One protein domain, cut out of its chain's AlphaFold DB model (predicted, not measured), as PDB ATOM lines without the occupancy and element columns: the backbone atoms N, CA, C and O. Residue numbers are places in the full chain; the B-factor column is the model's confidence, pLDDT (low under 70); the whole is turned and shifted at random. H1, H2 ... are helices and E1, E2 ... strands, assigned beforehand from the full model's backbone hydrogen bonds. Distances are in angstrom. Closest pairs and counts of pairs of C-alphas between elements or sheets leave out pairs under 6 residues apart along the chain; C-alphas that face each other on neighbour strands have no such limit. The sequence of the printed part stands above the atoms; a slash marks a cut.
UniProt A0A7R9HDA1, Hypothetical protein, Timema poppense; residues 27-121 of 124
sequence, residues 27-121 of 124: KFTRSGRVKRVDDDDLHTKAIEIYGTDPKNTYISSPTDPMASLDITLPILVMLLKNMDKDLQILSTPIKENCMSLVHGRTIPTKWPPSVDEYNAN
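What this domain is: This is residues 27 to 121 of the 124 residues of the protein "Hypothetical protein" of Timema poppense (UniProt A0A7R9HDA1). There is little regular structure: a small hairpin of E2 and E3, with the strand pair E1 and E4 beside its open end, and a long unnamed stretch, residues 61 to 114, looping away to the short H1. The 95 printed residues hold four strands, then one helix; the class is mixed, with 30 residues in named elements. The sheets, E1 - E4 and E2 - E3, are antiparallel. The whole is loose, radius of gyration of the C-alphas 15.7 A, spanning 43 by 31 by 25 A.

Where its parts are: E1, residues 27 to 29, begins at C-alpha 27 (-81.178, 123.709, 80.505). E2 is 32 to 39, 18.5 A; E3 44 to 51, 22.0 A; E4 57 to 60; H1 115 to 121, ending at C-alpha 121 (-90.544, 150.941, 92.432).

How they stand to each other: E2 bends by 71 degrees at residue 36. In its hairpin with E3, N 35 and O 48 are 3.0 A apart; N 28 and O 58, of E1 and E4, 2.9 A. The closest C-alphas of E3 and E4, Gly 51 and Thr 57, are 5.5 A apart. H1 has 2 of 3 O i to N i+4 pairs within hydrogen-bond range.

The domain as a whole: The printed part has no cut. The link E4 to H1 is long. Residues 93 to 121 have pLDDT under 70.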
ATOM      1  N   LYS A  27     -81.148 123.706  79.036       93.56
ATOM      2  CA  LYS A  27     -81.178 123.709  80.505       93.56
ATOM      3  C   LYS A  27     -79.756 123.639  81.037       93.56
ATOM      4  O   LYS A  27     -79.029 122.714  80.679       93.56
ATOM      5  N   PHE A  28     -79.397 124.545  81.939       93.44
ATOM      6  CA  PHE A  28     -78.143 124.489  82.680       93.44
ATOM      7  C   PHE A  28     -78.429 124.435  84.179       93.44
ATOM      8  O   PHE A  28     -79.137 125.284  84.714       93.44
ATOM      9  N   THR A  29     -77.881 123.431  84.863       94.38
ATOM     10  CA  THR A  29     -78.043 123.246  86.310       94.38
ATOM     11  C   THR A  29     -76.743 122.731  86.915       94.38
ATOM     12  O   THR A  29     -76.313 121.626  86.587       94.38
ATOM     13  N   ARG A  30     -76.141 123.498  87.826       91.19
ATOM     14  CA  ARG A  30     -75.001 123.061  88.651       91.19
ATOM     15  C   ARG A  30     -75.408 122.772  90.096       91.19
ATOM     16  O   ARG A  30     -74.959 121.788  90.666       91.19
ATOM     17  N   SER A  31     -76.250 123.627  90.680       88.69
ATOM     18  CA  SER A  31     -76.744 123.512  92.063       88.69
ATOM     19  C   SER A  31     -78.200 123.968  92.135       88.69
ATOM     20  O   SER A  31     -78.516 125.067  92.599       88.69
ATOM     21  N   GLY A  32     -79.081 123.140  91.579       92.75
ATOM     22  CA  GLY A  32     -80.488 123.462  91.404       92.75
ATOM     23  C   GLY A  32     -81.207 122.439  90.534       92.75
ATOM     24  O   GLY A  32     -80.701 121.345  90.284       92.75
ATOM     25  N   ARG A  33     -82.406 122.790  90.079       94.94
ATOM     26  CA  ARG A  33     -83.251 121.941  89.239       94.94
ATOM     27  C   ARG A  33     -84.124 122.770  88.307       94.94
ATOM     28  O   ARG A  33     -84.519 123.886  88.634       94.94
ATOM     29  N   VAL A  34     -84.473 122.157  87.180       96.62
ATOM     30  CA  VAL A  34     -85.516 122.633  86.270       96.62
ATOM     31  C   VAL A  34     -86.517 121.500  86.081       96.62
ATOM     32  O   VAL A  34     -86.164 120.453  85.530       96.62
ATOM     33  N   LYS A  35     -87.755 121.671  86.552       95.75
ATOM     34  CA  LYS A  35     -88.803 120.644  86.446       95.75
ATOM     35  C   LYS A  35     -90.178 121.249  86.203       95.75
ATOM     36  O   LYS A  35     -90.423 122.408  86.501       95.75
ATOM     37  N   ARG A  36     -91.099 120.437  85.686       96.94
ATOM     38  CA  ARG A  36     -92.520 120.788  85.634       96.94
ATOM     39  C   ARG A  36     -93.189 120.360  86.943       96.94
ATOM     40  O   ARG A  36     -93.071 119.193  87.310       96.94
ATOM     41  N   VAL A  37     -93.875 121.277  87.616       96.31
ATOM     42  CA  VAL A  37     -94.558 121.062  88.907       96.31
ATOM     43  C   VAL A  37     -96.046 121.368  88.789       96.31
ATOM     44  O   VAL A  37     -96.442 122.047  87.846       96.31
ATOM     45  N   ASP A  38     -96.860 120.850  89.706       96.06
ATOM     46  CA  ASP A  38     -98.195 121.398  89.968       96.06
ATOM     47  C   ASP A  38     -98.047 122.689  90.771       96.06
ATOM     48  O   ASP A  38     -97.235 122.747  91.694       96.06
ATOM     49  N   ASP A  39     -98.790 123.720  90.384       93.19
ATOM     50  CA  ASP A  39     -98.931 124.949  91.151       93.19
ATOM     51  C   ASP A  39    -100.311 124.959  91.810       93.19
ATOM     52  O   ASP A  39    -101.333 124.907  91.117       93.19
ATOM     53  N   ASP A  40    -100.328 124.995  93.141       91.81
ATOM     54  CA  ASP A  40    -101.555 124.882  93.930       91.81
ATOM     55  C   ASP A  40    -102.472 126.103  93.784       91.81
ATOM     56  O   ASP A  40    -103.688 125.941  93.828       91.81
ATOM     57  N   ASP A  41    -101.917 127.298  93.545       90.88
ATOM     58  CA  ASP A  41    -102.699 128.535  93.403       90.88
ATOM     59  C   ASP A  41    -103.335 128.636  92.010       90.88
ATOM     60  O   ASP A  41    -104.433 129.166  91.842       90.88
ATOM     61  N   LEU A  42    -102.641 128.121  90.988       90.12
ATOM     62  CA  LEU A  42    -103.125 128.110  89.606       90.12
ATOM     63  C   LEU A  42    -103.906 126.837  89.245       90.12
ATOM     64  O   LEU A  42    -104.486 126.774  88.158       90.12
ATOM     65  N   HIS A  43    -103.876 125.809  90.101       92.44
ATOM     66  CA  HIS A  43    -104.408 124.467  89.838       92.44
ATOM     67  C   HIS A  43    -103.971 123.894  88.475       92.44
ATOM     68  O   HIS A  43    -104.731 123.227  87.770       92.44
ATOM     69  N   THR A  44    -102.738 124.192  88.062       93.31
ATOM     70  CA  THR A  44    -102.198 123.827  86.747       93.31
ATOM     71  C   THR A  44    -100.694 123.597  86.820       93.31
ATOM     72  O   THR A  44    -100.068 123.830  87.851       93.31
ATOM     73  N   LYS A  45    -100.077 123.129  85.729       94.94
ATOM     74  CA  LYS A  45     -98.627 122.907  85.710       94.94
ATOM     75  C   LYS A  45     -97.861 124.214  85.508       94.94
ATOM     76  O   LYS A  45     -98.197 124.997  84.622       94.94
ATOM     77  N   ALA A  46     -96.747 124.369  86.213       96.44
ATOM     78  CA  ALA A  46     -95.760 125.428  86.015       96.44
ATOM     79  C   ALA A  46     -94.366 124.837  85.748       96.44
ATOM     80  O   ALA A  46     -94.099 123.670  86.050       96.44
ATOM     81  N   ILE A  47     -93.471 125.627  85.155       97.00
ATOM     82  CA  ILE A  47     -92.049 125.276  85.046       97.00
ATOM     83  C   ILE A  47     -91.340 125.914  86.238       97.00
ATOM     84  O   ILE A  47     -91.270 127.132  86.338       97.00
ATOM     85  N   GLU A  48     -90.825 125.083  87.137       95.19
ATOM     86  CA  GLU A  48     -90.008 125.506  88.269       95.19
ATOM     87  C   GLU A  48     -88.536 125.513  87.852       95.19
ATOM     88  O   GLU A  48     -87.998 124.488  87.417       95.19
ATOM     89  N   ILE A  49     -87.886 126.663  88.027       94.56
ATOM     90  CA  ILE A  49     -86.435 126.834  87.967       94.56
ATOM     91  C   ILE A  49     -86.006 127.229  89.376       94.56
ATOM     92  O   ILE A  49     -86.366 128.300  89.855       94.56
ATOM     93  N   TYR A  50     -85.286 126.346  90.061       92.50
ATOM     94  CA  TYR A  50     -84.894 126.553  91.452       92.50
ATOM     95  C   TYR A  50     -83.396 126.331  91.617       92.50
ATOM     96  O   TYR A  50     -82.894 125.260  91.284       92.50
ATOM     97  N   GLY A  51     -82.692 127.310  92.177       89.38
ATOM     98  CA  GLY A  51     -81.267 127.232  92.477       89.38
ATOM     99  C   GLY A  51     -80.858 128.308  93.477       89.38
ATOM    100  O   GLY A  51     -81.584 129.273  93.690       89.38
ATOM    101  N   THR A  52     -79.699 128.131  94.107       84.19
ATOM    102  CA  THR A  52     -79.172 129.082  95.104       84.19
ATOM    103  C   THR A  52     -78.481 130.296  94.482       84.19
ATOM    104  O   THR A  52     -78.271 131.288  95.164       84.19
ATOM    105  N   ASP A  53     -78.094 130.206  93.208       83.19
ATOM    106  CA  ASP A  53     -77.429 131.268  92.450       83.19
ATOM    107  C   ASP A  53     -77.987 131.270  91.013       83.19
ATOM    108  O   ASP A  53     -77.867 130.240  90.329       83.19
ATOM    109  N   PRO A  54     -78.568 132.391  90.537       79.56
ATOM    110  CA  PRO A  54     -79.103 132.527  89.179       79.56
ATOM    111  C   PRO A  54     -78.096 132.188  88.071       79.56
ATOM    112  O   PRO A  54     -78.484 131.720  87.003       79.56
ATOM    113  N   LYS A  55     -76.786 132.339  88.317       83.69
ATOM    114  CA  LYS A  55     -75.732 131.983  87.348       83.69
ATOM    115  C   LYS A  55     -75.559 130.473  87.179       83.69
ATOM    116  O   LYS A  55     -74.989 130.015  86.191       83.69
ATOM    117  N   ASN A  56     -76.038 129.692  88.145       88.06
ATOM    118  CA  ASN A  56     -75.817 128.250  88.224       88.06
ATOM    119  C   ASN A  56     -77.050 127.421  87.863       88.06
ATOM    120  O   ASN A  56     -76.937 126.197  87.800       88.06
ATOM    121  N   THR A  57     -78.214 128.047  87.677       91.31
ATOM    122  CA  THR A  57     -79.454 127.366  87.282       91.31
ATOM    123  C   THR A  57     -80.293 128.280  86.399       91.31
ATOM    124  O   THR A  57     -80.887 129.232  86.893       91.31
ATOM    125  N   TYR A  58     -80.346 127.988  85.100       93.38
ATOM    126  CA  TYR A  58     -81.105 128.775  84.129       93.38
ATOM    127  C   TYR A  58     -81.577 127.923  82.947       93.38
ATOM    128  O   TYR A  58     -81.096 126.811  82.706       93.38
ATOM    129  N   ILE A  59     -82.527 128.475  82.195       94.88
ATOM    130  CA  ILE A  59     -82.864 128.012  80.851       94.88
ATOM    131  C   ILE A  59     -82.479 129.094  79.848       94.88
ATOM    132  O   ILE A  59     -82.569 130.281  80.152       94.88
ATOM    133  N   SER A  60     -82.046 128.689  78.663       91.81
ATOM    134  CA  SER A  60     -81.698 129.603  77.576       91.81
ATOM    135  C   SER A  60     -82.331 129.133  76.279       91.81
ATOM    136  O   SER A  60     -82.567 127.942  76.092       91.81
ATOM    137  N   SER A  61     -82.638 130.071  75.394       89.12
ATOM    138  CA  SER A  61     -83.231 129.783  74.095       89.12
ATOM    139  C   SER A  61     -82.633 130.712  73.040       89.12
ATOM    140  O   SER A  61     -82.409 131.885  73.351       89.12
ATOM    141  N   PRO A  62     -82.414 130.229  71.807       89.12
ATOM    142  CA  PRO A  62     -82.675 128.858  71.354       89.12
ATOM    143  C   PRO A  62     -81.674 127.827  71.905       89.12
ATOM    144  O   PRO A  62     -80.640 128.177  72.472       89.12
ATOM    145  N   THR A  63     -82.002 126.536  71.773       85.06
ATOM    146  CA  THR A  63     -81.116 125.428  72.177       85.06
ATOM    147  C   THR A  63     -79.761 125.486  71.462       85.06
ATOM    148  O   THR A  63     -78.735 125.191  72.073       85.06
ATOM    149  N   ASP A  64     -79.769 125.871  70.182       83.38
ATOM    150  CA  ASP A  64     -78.568 126.136  69.391       83.38
ATOM    151  C   ASP A  64     -78.078 127.571  69.658       83.38
ATOM    152  O   ASP A  64     -78.790 128.515  69.312       83.38
ATOM    153  N   PRO A  65     -76.881 127.768  70.238       78.25
ATOM    154  CA  PRO A  65     -76.362 129.098  70.553       78.25
ATOM    155  C   PRO A  65     -76.082 129.972  69.320       78.25
ATOM    156  O   PRO A  65     -75.920 131.178  69.479       78.25
ATOM    157  N   MET A  66     -76.011 129.391  68.117       81.00
ATOM    158  CA  MET A  66     -75.824 130.134  66.862       81.00
ATOM    159  C   MET A  66     -77.150 130.509  66.188       81.00
ATOM    160  O   MET A  66     -77.155 131.254  65.207       81.00
ATOM    161  N   ALA A  67     -78.278 130.006  66.694       81.19
ATOM    162  CA  ALA A  67     -79.599 130.308  66.165       81.19
ATOM    163  C   ALA A  67     -80.231 131.524  66.862       81.19
ATOM    164  O   ALA A  67     -79.819 131.957  67.938       81.19
ATOM    165  N   SER A  68     -81.303 132.047  66.267       82.19
ATOM    166  CA  SER A  68     -82.182 133.034  66.901       82.19
ATOM    167  C   SER A  68     -83.635 132.562  66.840       82.19
ATOM    168  O   SER A  68     -83.996 131.756  65.984       82.19
ATOM    169  N   LEU A  69     -84.477 133.039  67.761       77.94
ATOM    170  CA  LEU A  69     -85.907 132.695  67.783       77.94
ATOM    171  C   LEU A  69     -86.738 133.452  66.737       77.94
ATOM    172  O   LEU A  69     -87.930 133.180  66.622       77.94
ATOM    173  N   ASP A  70     -86.128 134.404  66.022       78.25
ATOM    174  CA  ASP A  70     -86.766 135.245  65.000       78.25
ATOM    175  C   ASP A  70     -88.111 135.857  65.456       78.25
ATOM    176  O   ASP A  70     -89.130 135.853  64.763       78.25
ATOM    177  N   ILE A  71     -88.134 136.352  66.700       77.88
ATOM    178  CA  ILE A  71     -89.314 136.985  67.295       77.88
ATOM    179  C   ILE A  71     -89.308 138.461  66.915       77.88
ATOM    180  O   ILE A  71     -88.475 139.233  67.380       77.88
ATOM    181  N   THR A  72     -90.280 138.860  66.105       74.00
ATOM    182  CA  THR A  72     -90.459 140.247  65.648       74.00
ATOM    183  C   THR A  72     -91.428 141.053  66.515       74.00
ATOM    184  O   THR A  72     -91.612 142.250  66.292       74.00
ATOM    185  N   LEU A  73     -92.059 140.415  67.508       74.62
ATOM    186  CA  LEU A  73     -92.998 141.075  68.409       74.62
ATOM    187  C   LEU A  73     -92.251 142.057  69.330       74.62
ATOM    188  O   LEU A  73     -91.295 141.655  69.990       74.62
ATOM    189  N   PRO A  74     -92.706 143.317  69.443       78.56
ATOM    190  CA  PRO A  74     -92.028 144.333  70.250       78.56
ATOM    191  C   PRO A  74     -92.213 144.137  71.763       78.56
ATOM    192  O   PRO A  74     -91.556 144.811  72.551       78.56
ATOM    193  N   ILE A  75     -93.125 143.252  72.177       79.00
ATOM    194  CA  ILE A  75     -93.485 143.033  73.579       79.00
ATOM    195  C   ILE A  75     -93.342 141.548  73.904       79.00
ATOM    196  O   ILE A  75     -94.002 140.702  73.299       79.00
ATOM    197  N   LEU A  76     -92.519 141.252  74.911       82.19
ATOM    198  CA  LEU A  76     -92.429 139.943  75.546       82.19
ATOM    199  C   LEU A  76     -93.251 139.958  76.840       82.19
ATOM    200  O   LEU A  76     -92.971 140.742  77.744       82.19
ATOM    201  N   VAL A  77     -94.247 139.078  76.939       86.88
ATOM    202  CA  VAL A  77     -95.062 138.905  78.150       86.88
ATOM    203  C   VAL A  77     -94.670 137.599  78.832       86.88
ATOM    204  O   VAL A  77     -94.679 136.545  78.200       86.88
ATOM    205  N   MET A  78     -94.352 137.665  80.126       88.94
ATOM    206  CA  MET A  78     -94.031 136.501  80.955       88.94
ATOM    207  C   MET A  78     -94.940 136.463  82.178       88.94
ATOM    208  O   MET A  78     -95.148 137.479  82.836       88.94
ATOM    209  N   LEU A  79     -95.454 135.276  82.490       90.50
ATOM    210  CA  LEU A  79     -96.194 135.011  83.721       90.50
ATOM    211  C   LEU A  79     -95.248 134.314  84.695       90.50
ATOM    212  O   LEU A  79     -94.812 133.191  84.445       90.50
ATOM    213  N   LEU A  80     -94.904 135.007  85.775       91.56
ATOM    214  CA  LEU A  80     -93.919 134.571  86.758       91.56
ATOM    215  C   LEU A  80     -94.552 134.616  88.146       91.56
ATOM    216  O   LEU A  80     -95.169 135.614  88.515       91.56
ATOM    217  N   LYS A  81     -94.383 133.542  88.919       89.81
ATOM    218  CA  LYS A  81     -94.757 133.518  90.333       89.81
ATOM    219  C   LYS A  81     -93.626 134.133  91.147       89.81
ATOM    220  O   LYS A  81     -92.489 133.673  91.045       89.81
ATOM    221  N   ASN A  82     -93.921 135.164  91.940       88.00
ATOM    222  CA  ASN A  82     -92.932 135.690  92.873       88.00
ATOM    223  C   ASN A  82     -92.736 134.690  94.020       88.00
ATOM    224  O   ASN A  82     -93.671 134.394  94.759       88.00
ATOM    225  N   MET A  83     -91.511 134.191  94.157       85.62
ATOM    226  CA  MET A  83     -91.107 133.250  95.205       85.62
ATOM    227  C   MET A  83     -90.296 133.920  96.324       85.62
ATOM    228  O   MET A  83     -89.719 133.219  97.153       85.62
ATOM    229  N   ASP A  84     -90.219 135.255  96.320       85.38
ATOM    230  CA  ASP A  84     -89.361 136.060  97.197       85.38
ATOM    231  C   ASP A  84     -87.880 135.642  97.088       85.38
ATOM    232  O   ASP A  84     -87.181 135.346  98.063       85.38
ATOM    233  N   LYS A  85     -87.436 135.500  95.833       82.56
ATOM    234  CA  LYS A  85     -86.082 135.109  95.422       82.56
ATOM    235  C   LYS A  85     -85.636 135.946  94.232       82.56
ATOM    236  O   LYS A  85     -86.465 136.382  93.434       82.56
ATOM    237  N   ASP A  86     -84.324 136.086  94.090       84.44
ATOM    238  CA  ASP A  86     -83.722 136.800  92.971       84.44
ATOM    239  C   ASP A  86     -84.033 136.109  91.639       84.44
ATOM    240  O   ASP A  86     -83.777 134.914  91.458       84.44
ATOM    241  N   LEU A  87     -84.541 136.887  90.683       84.81
ATOM    242  CA  LEU A  87     -84.778 136.468  89.307       84.81
ATOM    243  C   LEU A  87     -84.070 137.430  88.353       84.81
ATOM    244  O   LEU A  87     -84.231 138.643  88.445       84.81
ATOM    245  N   GLN A  88     -83.318 136.883  87.399       86.69
ATOM    246  CA  GLN A  88     -82.686 137.658  86.333       86.69
ATOM    247  C   GLN A  88     -83.184 137.165  84.981       86.69
ATOM    248  O   GLN A  88     -83.216 135.961  84.728       86.69
ATOM    249  N   ILE A  89     -83.559 138.104  84.114       86.06
ATOM    250  CA  ILE A  89     -84.018 137.816  82.759       86.06
ATOM    251  C   ILE A  89     -83.106 138.566  81.805       86.06
ATOM    252  O   ILE A  89     -82.970 139.785  81.870       86.06
ATOM    253  N   LEU A  90     -82.454 137.814  80.928       84.62
ATOM    254  CA  LEU A  90     -81.492 138.349  79.982       84.62
ATOM    255  C   LEU A  90     -82.030 138.139  78.571       84.62
ATOM    256  O   LEU A  90     -82.434 137.034  78.214       84.62
ATOM    257  N   SER A  91     -82.019 139.202  77.775       79.31
ATOM    258  CA  SER A  91     -82.319 139.160  76.347       79.31
ATOM    259  C   SER A  91     -81.152 139.761  75.581       79.31
ATOM    260  O   SER A  91     -80.720 140.872  75.894       79.31
ATOM    261  N   THR A  92     -80.668 139.056  74.565       73.31
ATOM    262  CA  THR A  92     -79.701 139.599  73.614       73.31
ATOM    263  C   THR A  92     -80.438 140.089  72.363       73.31
ATOM    264  O   THR A  92     -81.268 139.365  71.810       73.31
ATOM    265  N   PRO A  93     -80.188 141.324  71.906       63.22
ATOM    266  CA  PRO A  93     -80.743 141.816  70.650       63.22
ATOM    267  C   PRO A  93     -80.099 141.077  69.469       63.22
ATOM    268  O   PRO A  93     -78.913 140.762  69.488       63.22
ATOM    269  N   ILE A  94     -80.865 140.855  68.400       58.25
ATOM    270  CA  ILE A  94     -80.342 140.267  67.152       58.25
ATOM    271  C   ILE A  94     -79.541 141.309  66.342       58.25
ATOM    272  O   ILE A  94     -78.715 140.954  65.508       58.25
ATOM    273  N   LYS A  95     -79.745 142.608  66.603       50.94
ATOM    274  CA  LYS A  95     -78.924 143.684  66.038       50.94
ATOM    275  C   LYS A  95     -77.842 144.070  67.039       50.94
ATOM    276  O   LYS A  95     -78.154 144.364  68.195       50.94
ATOM    277  N   GLU A  96     -76.596 144.091  66.575       39.97
ATOM    278  CA  GLU A  96     -75.476 144.719  67.276       39.97
ATOM    279  C   GLU A  96     -75.951 146.089  67.813       39.97
ATOM    280  O   GLU A  96     -76.498 146.874  67.041       39.97
ATOM    281  N   ASN A  97     -75.806 146.335  69.124       34.88
ATOM    282  CA  ASN A  97     -76.133 147.567  69.884       34.88
ATOM    283  C   ASN A  97     -77.418 147.730  70.734       34.88
ATOM    284  O   ASN A  97     -77.601 148.815  71.279       34.88
ATOM    285  N   CYS A  98     -78.239 146.716  71.020       35.75
ATOM    286  CA  CYS A  98     -79.353 146.883  71.993       35.75
ATOM    287  C   CYS A  98     -79.312 145.917  73.191       35.75
ATOM    288  O   CYS A  98     -80.223 145.116  73.373       35.75
ATOM    289  N   MET A  99     -78.246 145.923  73.997       31.50
ATOM    290  CA  MET A  99     -78.224 145.156  75.252       31.50
ATOM    291  C   MET A  99     -79.214 145.779  76.246       31.50
ATOM    292  O   MET A  99     -78.870 146.712  76.964       31.50
ATOM    293  N   SER A 100     -80.448 145.274  76.304       36.44
ATOM    294  CA  SER A 100     -81.356 145.563  77.416       36.44
ATOM    295  C   SER A 100     -81.170 144.501  78.497       36.44
ATOM    296  O   SER A 100     -81.707 143.397  78.403       36.44
ATOM    297  N   LEU A 101     -80.401 144.833  79.535       33.53
ATOM    298  CA  LEU A 101     -80.424 144.087  80.789       33.53
ATOM    299  C   LEU A 101     -81.741 144.425  81.501       33.53
ATOM    300  O   LEU A 101     -81.853 145.464  82.147       33.53
ATOM    301  N   VAL A 102     -82.755 143.575  81.363       43.66
ATOM    302  CA  VAL A 102     -83.990 143.728  82.139       43.66
ATOM    303  C   VAL A 102     -83.735 143.137  83.524       43.66
ATOM    304  O   VAL A 102     -83.875 141.937  83.749       43.66
ATOM    305  N   HIS A 103     -83.327 143.983  84.472       36.28
ATOM    306  CA  HIS A 103     -83.308 143.607  85.883       36.28
ATOM    307  C   HIS A 103     -84.764 143.523  86.357       36.28
ATOM    308  O   HIS A 103     -85.373 144.526  86.727       36.28
ATOM    309  N   GLY A 104     -85.368 142.339  86.244       40.00
ATOM    310  CA  GLY A 104     -86.726 142.106  86.719       40.00
ATOM    311  C   GLY A 104     -86.767 142.268  88.235       40.00
ATOM    312  O   GLY A 104     -86.286 141.397  88.952       40.00
ATOM    313  N   ARG A 105     -87.320 143.378  88.733       41.03
ATOM    314  CA  ARG A 105     -87.676 143.486  90.153       41.03
ATOM    315  C   ARG A 105     -88.865 142.564  90.424       41.03
ATOM    316  O   ARG A 105     -89.780 142.460  89.605       41.03
ATOM    317  N   THR A 106     -88.827 141.865  91.550       42.31
ATOM    318  CA  THR A 106     -89.891 140.972  92.012       42.31
ATOM    319  C   THR A 106     -91.213 141.739  92.149       42.31
ATOM    320  O   THR A 106     -91.263 142.809  92.749       42.31
ATOM    321  N   ILE A 107     -92.296 141.202  91.571       46.28
ATOM    322  CA  ILE A 107     -93.655 141.744  91.744       46.28
ATOM    323  C   ILE A 107     -94.075 141.474  93.194       46.28
ATOM    324  O   ILE A 107     -93.955 140.327  93.617       46.28
ATOM    325  N   PRO A 108     -94.562 142.460  93.960       41.84
ATOM    326  CA  PRO A 108     -94.832 142.309  95.388       41.84
ATOM    327  C   PRO A 108     -95.733 141.114  95.727       41.84
ATOM    328  O   PRO A 108     -96.647 140.755  94.983       41.84
ATOM    329  N   THR A 109     -95.440 140.472  96.860       47.25
ATOM    330  CA  THR A 109     -96.055 139.205  97.304       47.25
ATOM    331  C   THR A 109     -97.522 139.348  97.718       47.25
ATOM    332  O   THR A 109     -98.207 138.340  97.898       47.25
ATOM    333  N   LYS A 110     -98.032 140.580  97.848       45.44
ATOM    334  CA  LYS A 110     -99.441 140.870  98.115       45.44
ATOM    335  C   LYS A 110    -100.039 141.739  97.021       45.44
ATOM    336  O   LYS A 110     -99.522 142.799  96.684       45.44
ATOM    337  N   TRP A 111    -101.173 141.272  96.510       41.69
ATOM    338  CA  TRP A 111    -102.012 142.013  95.585       41.69
ATOM    339  C   TRP A 111    -103.298 142.466  96.295       41.69
ATOM    340  O   TRP A 111    -103.982 141.616  96.872       41.69
ATOM    341  N   PRO A 112    -103.672 143.757  96.237       45.28
ATOM    342  CA  PRO A 112    -102.922 144.870  95.650       45.28
ATOM    343  C   PRO A 112    -101.701 145.275  96.511       45.28
ATOM    344  O   PRO A 112    -101.749 145.102  97.732       45.28
ATOM    345  N   PRO A 113    -100.629 145.813  95.897       48.28
ATOM    346  CA  PRO A 113     -99.467 146.315  96.632       48.28
ATOM    347  C   PRO A 113     -99.844 147.477  97.552       48.28
ATOM    348  O   PRO A 113    -100.794 148.219  97.277       48.28
ATOM    349  N   SER A 114     -99.089 147.659  98.637       61.47
ATOM    350  CA  SER A 114     -99.251 148.848  99.478       61.47
ATOM    351  C   SER A 114     -98.775 150.104  98.734       61.47
ATOM    352  O   SER A 114     -97.959 150.041  97.811       61.47
ATOM    353  N   VAL A 115     -99.282 151.271  99.141       61.50
ATOM    354  CA  VAL A 115     -98.897 152.568  98.554       61.50
ATOM    355  C   VAL A 115     -97.384 152.812  98.670       61.50
ATOM    356  O   VAL A 115     -96.775 153.370  97.757       61.50
ATOM    357  N   ASP A 116     -96.756 152.327  99.741       59.62
ATOM    358  CA  ASP A 116     -95.312 152.453  99.961       59.62
ATOM    359  C   ASP A 116     -94.494 151.587  98.983       59.62
ATOM    360  O   ASP A 116     -93.469 152.030  98.462       59.62
ATOM    361  N   GLU A 117     -94.982 150.385  98.655       55.91
ATOM    362  CA  GLU A 117     -94.378 149.485  97.660       55.91
ATOM    363  C   GLU A 117     -94.472 150.038  96.233       55.91
ATOM    364  O   GLU A 117     -93.575 149.824  95.413       55.91
ATOM    365  N   TYR A 118     -95.540 150.778  95.928       50.62
ATOM    366  CA  TYR A 118     -95.689 151.461  94.645       50.62
ATOM    367  C   TYR A 118     -94.631 152.563  94.474       50.62
ATOM    368  O   TYR A 118     -93.958 152.634  93.445       50.62
ATOM    369  N   ASN A 119     -94.420 153.379  95.509       49.78
ATOM    370  CA  ASN A 119     -93.489 154.511  95.464       49.78
ATOM    371  C   ASN A 119     -92.010 154.084  95.424       49.78
ATOM    372  O   ASN A 119     -91.193 154.760  94.799       49.78
ATOM    373  N   ALA A 120     -91.657 152.944  96.024       56.19
ATOM    374  CA  ALA A 120     -90.292 152.407  95.998       56.19
ATOM    375  C   ALA A 120     -89.856 151.869  94.616       56.19
ATOM    376  O   ALA A 120     -88.661 151.739  94.341       56.19
ATOM    377  N   ASN A 121     -90.811 151.555  93.735       47.34
ATOM    378  CA  ASN A 121     -90.544 150.941  92.432       47.34
ATOM    379  C   ASN A 121     -90.520 151.927  91.250       47.34
ATOM    380  O   ASN A 121     -90.102 151.528  90.167       47.34
TER     381      ASN A 121